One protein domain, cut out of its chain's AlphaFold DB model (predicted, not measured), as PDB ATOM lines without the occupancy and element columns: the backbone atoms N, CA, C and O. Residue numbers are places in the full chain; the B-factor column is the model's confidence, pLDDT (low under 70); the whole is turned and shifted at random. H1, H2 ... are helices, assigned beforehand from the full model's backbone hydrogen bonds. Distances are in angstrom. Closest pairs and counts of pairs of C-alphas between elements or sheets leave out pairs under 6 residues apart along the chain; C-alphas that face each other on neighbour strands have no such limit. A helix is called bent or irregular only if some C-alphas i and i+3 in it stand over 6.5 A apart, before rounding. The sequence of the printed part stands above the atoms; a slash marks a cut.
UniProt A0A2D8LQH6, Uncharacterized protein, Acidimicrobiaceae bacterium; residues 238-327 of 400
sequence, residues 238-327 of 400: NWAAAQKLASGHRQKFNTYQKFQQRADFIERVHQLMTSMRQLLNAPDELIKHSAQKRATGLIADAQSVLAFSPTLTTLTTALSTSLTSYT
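What this domain is: This is residues 238 to 327 of the 400 residues of an uncharacterized protein of Acidimicrobiaceae bacterium (UniProt A0A2D8LQH6). The long helix H2 runs along much of a rod; H1 folds back along its first half, and the H4-H5 hairpin packs slantwise on its second half, with short H3 near the far end. The printed part has 90 residues, five named helices, H1 to H5, and is all helix. It is only just loose, close to compact: radius of gyration of the C-alphas 14.8 A, spans 47 by 22 by 18 A.

How they stand to each other: H2, residues 257 to 281, forms a hairpin with H1, residues 239 to 249, touching with 263 to 270 alone; closest C-alphas Ala 246 and Ala 263, 5.2 A. Its residues 269 to 279 alone touch H4, residues 289 to 308, at a steep tilt of 46 degrees; closest C-alphas Leu 272 and Leu 298, 6.5 A. H4 and H5, residues 310 to 327, form a hairpin at a shallow tilt of 26 degrees; closest C-alphas Leu 306 and Thr 313, 5.3 A. H3, residues 283 to 287, touches H5's residues 322 to 327 alone; closest C-alphas Leu 286 and Tyr 326, 6.2 A. Every O i to N i+4 pair is within hydrogen-bond range in H1, H2 and H5, 11 of 16 in H4, and 0 of 1 in H3, with 2 of 2 O i to N i+3 pairs.

Where its parts are: H2 runs 36.1 A from C-alpha 257 at (29.453, -7.654, 7.810). H4, 29.8 A, is irregular: C-alphas 304 and 307 are 7.6 A apart. H5, 25.8 A, ends at C-alpha 327 (-1.407, 13.196, 28.663).

The domain as a whole: The printed part has no cut, no long link and no residue under 70.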
ATOM      1  N   ASN A 238      11.858   5.627   0.833       98.06
ATOM      2  CA  ASN A 238      11.114   4.392   0.599       98.06
ATOM      3  C   ASN A 238      11.692   3.221   1.413       98.06
ATOM      4  O   ASN A 238      12.175   2.209   0.896       98.06
ATOM      5  N   TRP A 239      11.594   3.345   2.734       97.69
ATOM      6  CA  TRP A 239      12.138   2.372   3.687       97.69
ATOM      7  C   TRP A 239      11.516   0.979   3.590       97.69
ATOM      8  O   TRP A 239      12.173  -0.003   3.917       97.69
ATOM      9  N   ALA A 240      10.269   0.870   3.125       97.69
ATOM     10  CA  ALA A 240       9.622  -0.425   2.920       97.69
ATOM     11  C   ALA A 240      10.265  -1.202   1.758       97.69
ATOM     12  O   ALA A 240      10.543  -2.394   1.889       97.69
ATOM     13  N   ALA A 241      10.557  -0.532   0.636       98.38
ATOM     14  CA  ALA A 241      11.274  -1.152  -0.476       98.38
ATOM     15  C   ALA A 241      12.723  -1.492  -0.095       98.38
ATOM     16  O   ALA A 241      13.182  -2.600  -0.382       98.38
ATOM     17  N   ALA A 242      13.407  -0.588   0.618       98.31
ATOM     18  CA  ALA A 242      14.750  -0.837   1.140       98.31
ATOM     19  C   ALA A 242      14.782  -2.076   2.052       98.31
ATOM     20  O   ALA A 242      15.635  -2.948   1.882       98.31
ATOM     21  N   GLN A 243      13.830  -2.192   2.987       98.38
ATOM     22  CA  GLN A 243      13.734  -3.317   3.922       98.38
ATOM     23  C   GLN A 243      13.452  -4.635   3.200       98.38
ATOM     24  O   GLN A 243      14.113  -5.644   3.469       98.38
ATOM     25  N   LYS A 244      12.532  -4.627   2.229       98.38
ATOM     26  CA  LYS A 244      12.221  -5.807   1.417       98.38
ATOM     27  C   LYS A 244      13.445  -6.282   0.632       98.38
ATOM     28  O   LYS A 244      13.725  -7.479   0.590       98.38
ATOM     29  N   LEU A 245      14.189  -5.355   0.025       98.25
ATOM     30  CA  LEU A 245      15.390  -5.692  -0.737       98.25
ATOM     31  C   LEU A 245      16.512  -6.221   0.168       98.25
ATOM     32  O   LEU A 245      17.131  -7.237  -0.160       98.25
ATOM     33  N   ALA A 246      16.742  -5.565   1.310       97.88
ATOM     34  CA  ALA A 246      17.765  -5.950   2.278       97.88
ATOM     35  C   ALA A 246      17.495  -7.339   2.875       97.88
ATOM     36  O   ALA A 246      18.377  -8.199   2.858       97.88
ATOM     37  N   SER A 247      16.270  -7.588   3.349       97.12
ATOM     38  CA  SER A 247      15.869  -8.881   3.920       97.12
ATOM     39  C   SER A 247      15.989 -10.026   2.910       97.12
ATOM     40  O   SER A 247      16.538 -11.073   3.254       97.12
ATOM     41  N   GLY A 248      15.599  -9.803   1.648       97.56
ATOM     42  CA  GLY A 248      15.729 -10.790   0.572       97.56
ATOM     43  C   GLY A 248      17.171 -11.210   0.254       97.56
ATOM     44  O   GLY A 248      17.383 -12.291  -0.288       97.56
ATOM     45  N   HIS A 249      18.168 -10.398   0.620       97.50
ATOM     46  CA  HIS A 249      19.583 -10.655   0.326       97.50
ATOM     47  C   HIS A 249      20.436 -10.999   1.559       97.50
ATOM     48  O   HIS A 249      21.623 -11.302   1.410       97.50
ATOM     49  N   ARG A 250      19.860 -11.036   2.773       95.88
ATOM     50  CA  ARG A 250      20.611 -11.330   4.013       95.88
ATOM     51  C   ARG A 250      21.334 -12.670   3.990       95.88
ATOM     52  O   ARG A 250      22.478 -12.730   4.427       95.88
ATOM     53  N   GLN A 251      20.688 -13.725   3.489       95.62
ATOM     54  CA  GLN A 251      21.300 -15.055   3.424       95.62
ATOM     55  C   GLN A 251      22.432 -15.106   2.395       95.62
ATOM     56  O   GLN A 251      23.473 -15.695   2.676       95.62
ATOM     57  N   LYS A 252      22.239 -14.466   1.233       94.50
ATOM     58  CA  LYS A 252      23.234 -14.411   0.155       94.50
ATOM     59  C   LYS A 252      24.512 -13.701   0.605       94.50
ATOM     60  O   LYS A 252      25.597 -14.155   0.280       94.50
ATOM     61  N   PHE A 253      24.383 -12.632   1.388       95.94
ATOM     62  CA  PHE A 253      25.508 -11.832   1.877       95.94
ATOM     63  C   PHE A 253      25.754 -12.025   3.385       95.94
ATOM     64  O   PHE A 253      26.064 -11.071   4.102       95.94
ATOM     65  N   ASN A 254      25.597 -13.251   3.900       94.94
ATOM     66  CA  ASN A 254      25.716 -13.531   5.339       94.94
ATOM     67  C   ASN A 254      27.130 -13.273   5.902       94.94
ATOM     68  O   ASN A 254      27.268 -12.848   7.048       94.94
ATOM     69  N   THR A 255      28.168 -13.446   5.083       94.12
ATOM     70  CA  THR A 255      29.572 -13.202   5.440       94.12
ATOM     71  C   THR A 255      29.953 -11.722   5.350       94.12
ATOM     72  O   THR A 255      30.956 -11.297   5.927       94.12
ATOM     73  N   TYR A 256      29.142 -10.902   4.674       95.06
ATOM     74  CA  TYR A 256      29.414  -9.486   4.444       95.06
ATOM     75  C   TYR A 256      28.910  -8.670   5.631       95.06
ATOM     76  O   TYR A 256      27.772  -8.205   5.653       95.06
ATOM     77  N   GLN A 257      29.785  -8.431   6.607       96.25
ATOM     78  CA  GLN A 257      29.453  -7.654   7.810       96.25
ATOM     79  C   GLN A 257      28.850  -6.277   7.486       96.25
ATOM     80  O   GLN A 257      27.856  -5.879   8.090       96.25
ATOM     81  N   LYS A 258      29.381  -5.582   6.467       96.31
ATOM     82  CA  LYS A 258      28.832  -4.298   5.991       96.31
ATOM     83  C   LYS A 258      27.383  -4.425   5.507       96.31
ATOM     84  O   LYS A 258      26.580  -3.532   5.767       96.31
ATOM     85  N   PHE A 259      27.048  -5.527   4.830       97.75
ATOM     86  CA  PHE A 259      25.679  -5.793   4.392       97.75
ATOM     87  C   PHE A 259      24.752  -5.983   5.592       97.75
ATOM     88  O   PHE A 259      23.703  -5.351   5.655       97.75
ATOM     89  N   GLN A 260      25.150  -6.821   6.556       97.69
ATOM     90  CA  GLN A 260      24.326  -7.120   7.733       97.69
ATOM     91  C   GLN A 260      24.048  -5.859   8.554       97.69
ATOM     92  O   GLN A 260      22.891  -5.563   8.837       97.69
ATOM     93  N   GLN A 261      25.079  -5.053   8.819       97.62
ATOM     94  CA  GLN A 261      24.935  -3.772   9.514       97.62
ATOM     95  C   GLN A 261      23.972  -2.826   8.789       97.62
ATOM     96  O   GLN A 261      23.120  -2.196   9.420       97.62
ATOM     97  N   ARG A 262      24.074  -2.733   7.455       97.56
ATOM     98  CA  ARG A 262      23.157  -1.904   6.669       97.56
ATOM     99  C   ARG A 262      21.734  -2.447   6.729       97.56
ATOM    100  O   ARG A 262      20.812  -1.674   6.961       97.56
ATOM    101  N   ALA A 263      21.548  -3.753   6.570       97.88
ATOM    102  CA  ALA A 263      20.238  -4.389   6.634       97.88
ATOM    103  C   ALA A 263      19.576  -4.217   8.015       97.88
ATOM    104  O   ALA A 263      18.378  -3.956   8.079       97.88
ATOM    105  N   ASP A 264      20.342  -4.308   9.107       97.81
ATOM    106  CA  ASP A 264      19.857  -4.066  10.474       97.81
ATOM    107  C   ASP A 264      19.430  -2.614  10.676       97.81
ATOM    108  O   ASP A 264      18.389  -2.344  11.275       97.81
ATOM    109  N   PHE A 265      20.198  -1.672  10.127       97.69
ATOM    110  CA  PHE A 265      19.840  -0.261  10.148       97.69
ATOM    111  C   PHE A 265      18.528   0.010   9.398       97.69
ATOM    112  O   PHE A 265      17.630   0.648   9.949       97.69
ATOM    113  N   ILE A 266      18.388  -0.506   8.171       98.25
ATOM    114  CA  ILE A 266      17.161  -0.357   7.375       98.25
ATOM    115  C   ILE A 266      15.959  -0.979   8.100       98.25
ATOM    116  O   ILE A 266      14.900  -0.354   8.177       98.25
ATOM    117  N   GLU A 267      16.123  -2.180   8.665       97.94
ATOM    118  CA  GLU A 267      15.078  -2.860   9.438       97.94
ATOM    119  C   GLU A 267      14.639  -2.008  10.630       97.94
ATOM    120  O   GLU A 267      13.447  -1.765  10.806       97.94
ATOM    121  N   ARG A 268      15.589  -1.480  11.412       97.31
ATOM    122  CA  ARG A 268      15.289  -0.623  12.565       97.31
ATOM    123  C   ARG A 268      14.467   0.599  12.162       97.31
ATOM    124  O   ARG A 268      13.464   0.887  12.811       97.31
ATOM    125  N   VAL A 269      14.868   1.312  11.109       97.94
ATOM    126  CA  VAL A 269      14.133   2.499  10.640       97.94
ATOM    127  C   VAL A 269      12.725   2.113  10.190       97.94
ATOM    128  O   VAL A 269      11.750   2.729  10.621       97.94
ATOM    129  N   HIS A 270      12.592   1.050   9.395       97.88
ATOM    130  CA  HIS A 270      11.290   0.580   8.934       97.88
ATOM    131  C   HIS A 270      10.364   0.167  10.093       97.88
ATOM    132  O   HIS A 270       9.188   0.540  10.102       97.88
ATOM    133  N   GLN A 271      10.884  -0.544  11.098       97.69
ATOM    134  CA  GLN A 271      10.120  -0.956  12.280       97.69
ATOM    135  C   GLN A 271       9.663   0.236  13.122       97.69
ATOM    136  O   GLN A 271       8.510   0.260  13.562       97.69
ATOM    137  N   LEU A 272      10.514   1.256  13.301       98.06
ATOM    138  CA  LEU A 272      10.124   2.499  13.972       98.06
ATOM    139  C   LEU A 272       8.955   3.165  13.240       98.06
ATOM    140  O   LEU A 272       7.933   3.458  13.856       98.06
ATOM    141  N   MET A 273       9.060   3.332  11.918       97.94
ATOM    142  CA  MET A 273       7.999   3.944  11.114       97.94
ATOM    143  C   MET A 273       6.689   3.156  11.194       97.94
ATOM    144  O   MET A 273       5.623   3.744  11.373       97.94
ATOM    145  N   THR A 274       6.752   1.830  11.068       97.88
ATOM    146  CA  THR A 274       5.573   0.957  11.132       97.88
ATOM    147  C   THR A 274       4.911   1.020  12.506       97.88
ATOM    148  O   THR A 274       3.702   1.234  12.589       97.88
ATOM    149  N   SER A 275       5.695   0.938  13.582       97.06
ATOM    150  CA  SER A 275       5.192   1.012  14.960       97.06
ATOM    151  C   SER A 275       4.564   2.374  15.275       97.06
ATOM    152  O   SER A 275       3.495   2.444  15.881       97.06
ATOM    153  N   MET A 276       5.188   3.471  14.829       97.94
ATOM    154  CA  MET A 276       4.640   4.820  15.011       97.94
ATOM    155  C   MET A 276       3.333   5.010  14.237       97.94
ATOM    156  O   MET A 276       2.370   5.538  14.788       97.94
ATOM    157  N   ARG A 277       3.264   4.541  12.982       97.56
ATOM    158  CA  ARG A 277       2.029   4.588  12.180       97.56
ATOM    159  C   ARG A 277       0.897   3.794  12.824       97.56
ATOM    160  O   ARG A 277      -0.233   4.265  12.823       97.56
ATOM    161  N   GLN A 278       1.184   2.622  13.391       96.69
ATOM    162  CA  GLN A 278       0.177   1.823  14.096       96.69
ATOM    163  C   GLN A 278      -0.451   2.594  15.266       96.69
ATOM    164  O   GLN A 278      -1.674   2.633  15.367       96.69
ATOM    165  N   LEU A 279       0.358   3.263  16.098       95.75
ATOM    166  CA  LEU A 279      -0.152   4.086  17.204       95.75
ATOM    167  C   LEU A 279      -0.907   5.328  16.716       95.75
ATOM    168  O   LEU A 279      -1.935   5.683  17.285       95.75
ATOM    169  N   LEU A 280      -0.429   5.979  15.654       96.31
ATOM    170  CA  LEU A 280      -1.087   7.157  15.081       96.31
ATOM    171  C   LEU A 280      -2.423   6.831  14.402       96.31
ATOM    172  O   LEU A 280      -3.311   7.677  14.389       96.31
ATOM    173  N   ASN A 281      -2.589   5.614  13.881       96.88
ATOM    174  CA  ASN A 281      -3.853   5.148  13.306       96.88
ATOM    175  C   ASN A 281      -4.900   4.781  14.375       96.88
ATOM    176  O   ASN A 281      -6.086   4.715  14.060       96.88
ATOM    177  N   ALA A 282      -4.480   4.541  15.620       94.12
ATOM    178  CA  ALA A 282      -5.352   4.218  16.748       94.12
ATOM    179  C   ALA A 282      -4.975   5.057  17.990       94.12
ATOM    180  O   ALA A 282      -4.536   4.507  19.004       94.12
ATOM    181  N   PRO A 283      -5.134   6.395  17.934       91.75
ATOM    182  CA  PRO A 283      -4.591   7.302  18.946       91.75
ATOM    183  C   PRO A 283      -5.219   7.109  20.334       91.75
ATOM    184  O   PRO A 283      -4.546   7.320  21.337       91.75
ATOM    185  N   ASP A 284      -6.454   6.603  20.415       92.44
ATOM    186  CA  ASP A 284      -7.119   6.253  21.677       92.44
ATOM    187  C   ASP A 284      -6.374   5.180  22.487       92.44
ATOM    188  O   ASP A 284      -6.538   5.103  23.706       92.44
ATOM    189  N   GLU A 285      -5.494   4.383  21.863       93.19
ATOM    190  CA  GLU A 285      -4.606   3.499  22.620       93.19
ATOM    191  C   GLU A 285      -3.729   4.272  23.608       93.19
ATOM    192  O   GLU A 285      -3.417   3.729  24.668       93.19
ATOM    193  N   LEU A 286      -3.382   5.533  23.311       94.81
ATOM    194  CA  LEU A 286      -2.542   6.399  24.146       94.81
ATOM    195  C   LEU A 286      -3.200   6.806  25.471       94.81
ATOM    196  O   LEU A 286      -2.526   7.382  26.319       94.81
ATOM    197  N   ILE A 287      -4.467   6.458  25.708       93.56
ATOM    198  CA  ILE A 287      -5.077   6.519  27.046       93.56
ATOM    199  C   ILE A 287      -4.404   5.504  27.987       93.56
ATOM    200  O   ILE A 287      -4.253   5.736  29.187       93.56
ATOM    201  N   LYS A 288      -3.968   4.353  27.458       93.81
ATOM    202  CA  LYS A 288      -3.338   3.289  28.246       93.81
ATOM    203  C   LYS A 288      -1.886   3.655  28.554       93.81
ATOM    204  O   LYS A 288      -1.083   3.869  27.647       93.81
ATOM    205  N   HIS A 289      -1.501   3.565  29.825       91.44
ATOM    206  CA  HIS A 289      -0.123   3.816  30.269       91.44
ATOM    207  C   HIS A 289       0.930   2.966  29.521       91.44
ATOM    208  O   HIS A 289       2.034   3.425  29.235       91.44
ATOM    209  N   SER A 290       0.603   1.720  29.149       94.50
ATOM    210  CA  SER A 290       1.504   0.872  28.356       94.50
ATOM    211  C   SER A 290       1.756   1.425  26.951       94.50
ATOM    212  O   SER A 290       2.892   1.384  26.480       94.50
ATOM    213  N   ALA A 291       0.736   1.975  26.288       95.19
ATOM    214  CA  ALA A 291       0.877   2.597  24.977       95.19
ATOM    215  C   ALA A 291       1.651   3.917  25.062       95.19
ATOM    216  O   ALA A 291       2.521   4.142  24.227       95.19
ATOM    217  N   GLN A 292       1.424   4.720  26.107       95.31
ATOM    218  CA  GLN A 292       2.218   5.925  26.386       95.31
ATOM    219  C   GLN A 292       3.703   5.580  26.546       95.31
ATOM    220  O   GLN A 292       4.548   6.155  25.867       95.31
ATOM    221  N   LYS A 293       4.030   4.568  27.365       96.56
ATOM    222  CA  LYS A 293       5.414   4.102  27.542       96.56
ATOM    223  C   LYS A 293       6.039   3.625  26.227       96.56
ATOM    224  O   LYS A 293       7.195   3.946  25.959       96.56
ATOM    225  N   ARG A 294       5.289   2.879  25.402       96.25
ATOM    226  CA  ARG A 294       5.749   2.466  24.062       96.25
ATOM    227  C   ARG A 294       6.004   3.674  23.158       96.25
ATOM    228  O   ARG A 294       7.052   3.723  22.530       96.25
ATOM    229  N   ALA A 295       5.091   4.646  23.121       97.19
ATOM    230  CA  ALA A 295       5.234   5.858  22.315       97.19
ATOM    231  C   ALA A 295       6.484   6.657  22.709       97.19
ATOM    232  O   ALA A 295       7.284   7.000  21.841       97.19
ATOM    233  N   THR A 296       6.708   6.872  24.011       97.50
ATOM    234  CA  THR A 296       7.917   7.534  24.523       97.50
ATOM    235  C   THR A 296       9.189   6.788  24.119       97.50
ATOM    236  O   THR A 296      10.152   7.419  23.687       97.50
ATOM    237  N   GLY A 297       9.190   5.452  24.211       97.50
ATOM    238  CA  GLY A 297      10.315   4.619  23.772       97.50
ATOM    239  C   GLY A 297      10.611   4.771  22.278       97.50
ATOM    240  O   GLY A 297      11.744   5.056  21.909       97.50
ATOM    241  N   LEU A 298       9.583   4.691  21.426       97.62
ATOM    242  CA  LEU A 298       9.730   4.866  19.975       97.62
ATOM    243  C   LEU A 298      10.283   6.252  19.609       97.62
ATOM    244  O   LEU A 298      11.161   6.351  18.754       97.62
ATOM    245  N   ILE A 299       9.794   7.317  20.256       97.88
ATOM    246  CA  ILE A 299      10.282   8.690  20.039       97.88
ATOM    247  C   ILE A 299      11.759   8.812  20.431       97.88
ATOM    248  O   ILE A 299      12.526   9.457  19.715       97.88
ATOM    249  N   ALA A 300      12.165   8.201  21.548       97.56
ATOM    250  CA  ALA A 300      13.552   8.205  22.004       97.56
ATOM    251  C   ALA A 300      14.467   7.411  21.055       97.56
ATOM    252  O   ALA A 300      15.505   7.919  20.628       97.56
ATOM    253  N   ASP A 301      14.055   6.206  20.656       96.00
ATOM    254  CA  ASP A 301      14.826   5.331  19.767       96.00
ATOM    255  C   ASP A 301      15.024   5.936  18.370       96.00
ATOM    256  O   ASP A 301      16.049   5.680  17.721       96.00
ATOM    257  N   ALA A 302      14.065   6.748  17.914       96.88
ATOM    258  CA  ALA A 302      14.113   7.420  16.624       96.88
ATOM    259  C   ALA A 302      15.105   8.589  16.577       96.88
ATOM    260  O   ALA A 302      15.613   8.869  15.494       96.88
ATOM    261  N   GLN A 303      15.449   9.225  17.708       95.69
ATOM    262  CA  GLN A 303      16.295  10.436  17.739       95.69
ATOM    263  C   GLN A 303      17.597  10.280  16.946       95.69
ATOM    264  O   GLN A 303      17.948  11.132  16.136       95.69
ATOM    265  N   SER A 304      18.282   9.146  17.128       93.44
ATOM    266  CA  SER A 304      19.559   8.853  16.457       93.44
ATOM    267  C   SER A 304      19.459   8.655  14.939       93.44
ATOM    268  O   SER A 304      20.485   8.632  14.263       93.44
ATOM    269  N   VAL A 305      18.246   8.498  14.399       95.25
ATOM    270  CA  VAL A 305      18.014   8.166  12.987       95.25
ATOM    271  C   VAL A 305      17.121   9.168  12.242       95.25
ATOM    272  O   VAL A 305      16.927   9.017  11.038       95.25
ATOM    273  N   LEU A 306      16.625  10.218  12.910       95.06
ATOM    274  CA  LEU A 306      15.746  11.228  12.296       95.06
ATOM    275  C   LEU A 306      16.376  11.904  11.075       95.06
ATOM    276  O   LEU A 306      15.708  12.101  10.065       95.06
ATOM    277  N   ALA A 307      17.679  12.194  11.141       95.00
ATOM    278  CA  ALA A 307      18.415  12.863  10.069       95.00
ATOM    279  C   ALA A 307      18.412  12.093   8.736       95.00
ATOM    280  O   ALA A 307      18.686  12.681   7.695       95.00
ATOM    281  N   PHE A 308      18.105  10.792   8.756       93.81
ATOM    282  CA  PHE A 308      18.098   9.956   7.560       93.81
ATOM    283  C   PHE A 308      16.723   9.868   6.890       93.81
ATOM    284  O   PHE A 308      16.666   9.427   5.750       93.81
ATOM    285  N   SER A 309      15.630  10.265   7.556       97.38
ATOM    286  CA  SER A 309      14.268  10.104   7.027       97.38
ATOM    287  C   SER A 309      13.349  11.288   7.371       97.38
ATOM    288  O   SER A 309      12.945  11.461   8.533       97.38
ATOM    289  N   PRO A 310      12.931  12.078   6.363       97.31
ATOM    290  CA  PRO A 310      11.899  13.103   6.520       97.31
ATOM    291  C   PRO A 310      10.554  12.539   7.007       97.31
ATOM    292  O   PRO A 310       9.905  13.128   7.879       97.31
ATOM    293  N   THR A 311      10.137  11.372   6.504       97.62
ATOM    294  CA  THR A 311       8.895  10.725   6.945       97.62
ATOM    295  C   THR A 311       8.980  10.293   8.404       97.62
ATOM    296  O   THR A 311       8.029  10.517   9.153       97.62
ATOM    297  N   LEU A 312      10.098   9.711   8.855       97.56
ATOM    298  CA  LEU A 312      10.262   9.346  10.265       97.56
ATOM    299  C   LEU A 312      10.243  10.581  11.173       97.56
ATOM    300  O   LEU A 312       9.636  10.538  12.243       97.56
ATOM    301  N   THR A 313      10.848  11.687  10.735       98.06
ATOM    302  CA  THR A 313      10.779  12.974  11.446       98.06
ATOM    303  C   THR A 313       9.329  13.425  11.608       98.06
ATOM    304  O   THR A 313       8.887  13.692  12.724       98.06
ATOM    305  N   THR A 314       8.552  13.393  10.523       98.19
ATOM    306  CA  THR A 314       7.123  13.748  10.539       98.19
ATOM    307  C   THR A 314       6.318  12.847  11.482       98.19
ATOM    308  O   THR A 314       5.531  13.340  12.290       98.19
ATOM    309  N   LEU A 315       6.541  11.528  11.433       98.25
ATOM    310  CA  LEU A 315       5.883  10.563  12.322       98.25
ATOM    311  C   LEU A 315       6.247  10.793  13.792       98.25
ATOM    312  O   LEU A 315       5.376  10.721  14.656       98.25
ATOM    313  N   THR A 316       7.511  11.108  14.074       98.12
ATOM    314  CA  THR A 316       7.993  11.373  15.436       98.12
ATOM    315  C   THR A 316       7.345  12.632  16.006       98.12
ATOM    316  O   THR A 316       6.845  12.609  17.131       98.12
ATOM    317  N   THR A 317       7.268  13.715  15.224       98.19
ATOM    318  CA  THR A 317       6.586  14.954  15.629       98.19
ATOM    319  C   THR A 317       5.085  14.739  15.834       98.19
ATOM    320  O   THR A 317       4.532  15.196  16.838       98.19
ATOM    321  N   ALA A 318       4.424  14.009  14.930       98.00
ATOM    322  CA  ALA A 318       3.004  13.689  15.051       98.00
ATOM    323  C   ALA A 318       2.717  12.844  16.302       98.00
ATOM    324  O   ALA A 318       1.800  13.156  17.063       98.00
ATOM    325  N   LEU A 319       3.531  11.814  16.561       98.00
ATOM    326  CA  LEU A 319       3.374  10.958  17.737       98.00
ATOM    327  C   LEU A 319       3.663  11.720  19.031       98.00
ATOM    328  O   LEU A 319       2.918  11.559  19.993       98.00
ATOM    329  N   SER A 320       4.683  12.584  19.049       97.38
ATOM    330  CA  SER A 320       4.966  13.452  20.196       97.38
ATOM    331  C   SER A 320       3.789  14.378  20.497       97.38
ATOM    332  O   SER A 320       3.375  14.481  21.646       97.38
ATOM    333  N   THR A 321       3.215  15.012  19.470       96.81
ATOM    334  CA  THR A 321       2.058  15.911  19.620       96.81
ATOM    335  C   THR A 321       0.837  15.156  20.141       96.81
ATOM    336  O   THR A 321       0.189  15.598  21.090       96.81
ATOM    337  N   SER A 322       0.557  13.984  19.563       95.81
ATOM    338  CA  SER A 322      -0.537  13.121  20.006       95.81
ATOM    339  C   SER A 322      -0.340  12.692  21.464       95.81
ATOM    340  O   SER A 322      -1.220  12.913  22.293       95.81
ATOM    341  N   LEU A 323       0.850  12.207  21.831       96.25
ATOM    342  CA  LEU A 323       1.169  11.812  23.204       96.25
ATOM    343  C   LEU A 323       0.991  12.967  24.198       96.25
ATOM    344  O   LEU A 323       0.394  12.765  25.255       96.25
ATOM    345  N   THR A 324       1.443  14.180  23.866       95.50
ATOM    346  CA  THR A 324       1.206  15.366  24.702       95.50
ATOM    347  C   THR A 324      -0.289  15.636  24.867       95.50
ATOM    348  O   THR A 324      -0.750  15.850  25.983       95.50
ATOM    349  N   SER A 325      -1.074  15.555  23.790       94.31
ATOM    350  CA  SER A 325      -2.521  15.801  23.849       94.31
ATOM    351  C   SER A 325      -3.284  14.764  24.687       94.31
ATOM    352  O   SER A 325      -4.230  15.123  25.380       94.31
ATOM    353  N   TYR A 326      -2.838  13.502  24.685       94.38
ATOM    354  CA  TYR A 326      -3.433  12.402  25.456       94.38
ATOM    355  C   TYR A 326      -2.925  12.307  26.905       94.38
ATOM    356  O   TYR A 326      -3.426  11.495  27.680       94.38
ATOM    357  N   THR A 327      -1.946  13.132  27.291       91.94
ATOM    358  CA  THR A 327      -1.407  13.196  28.663       91.94
ATOM    359  C   THR A 327      -1.691  14.526  29.359       91.94
ATOM    360  O   THR A 327      -1.661  14.584  30.588       91.94
TER     361      THR A 327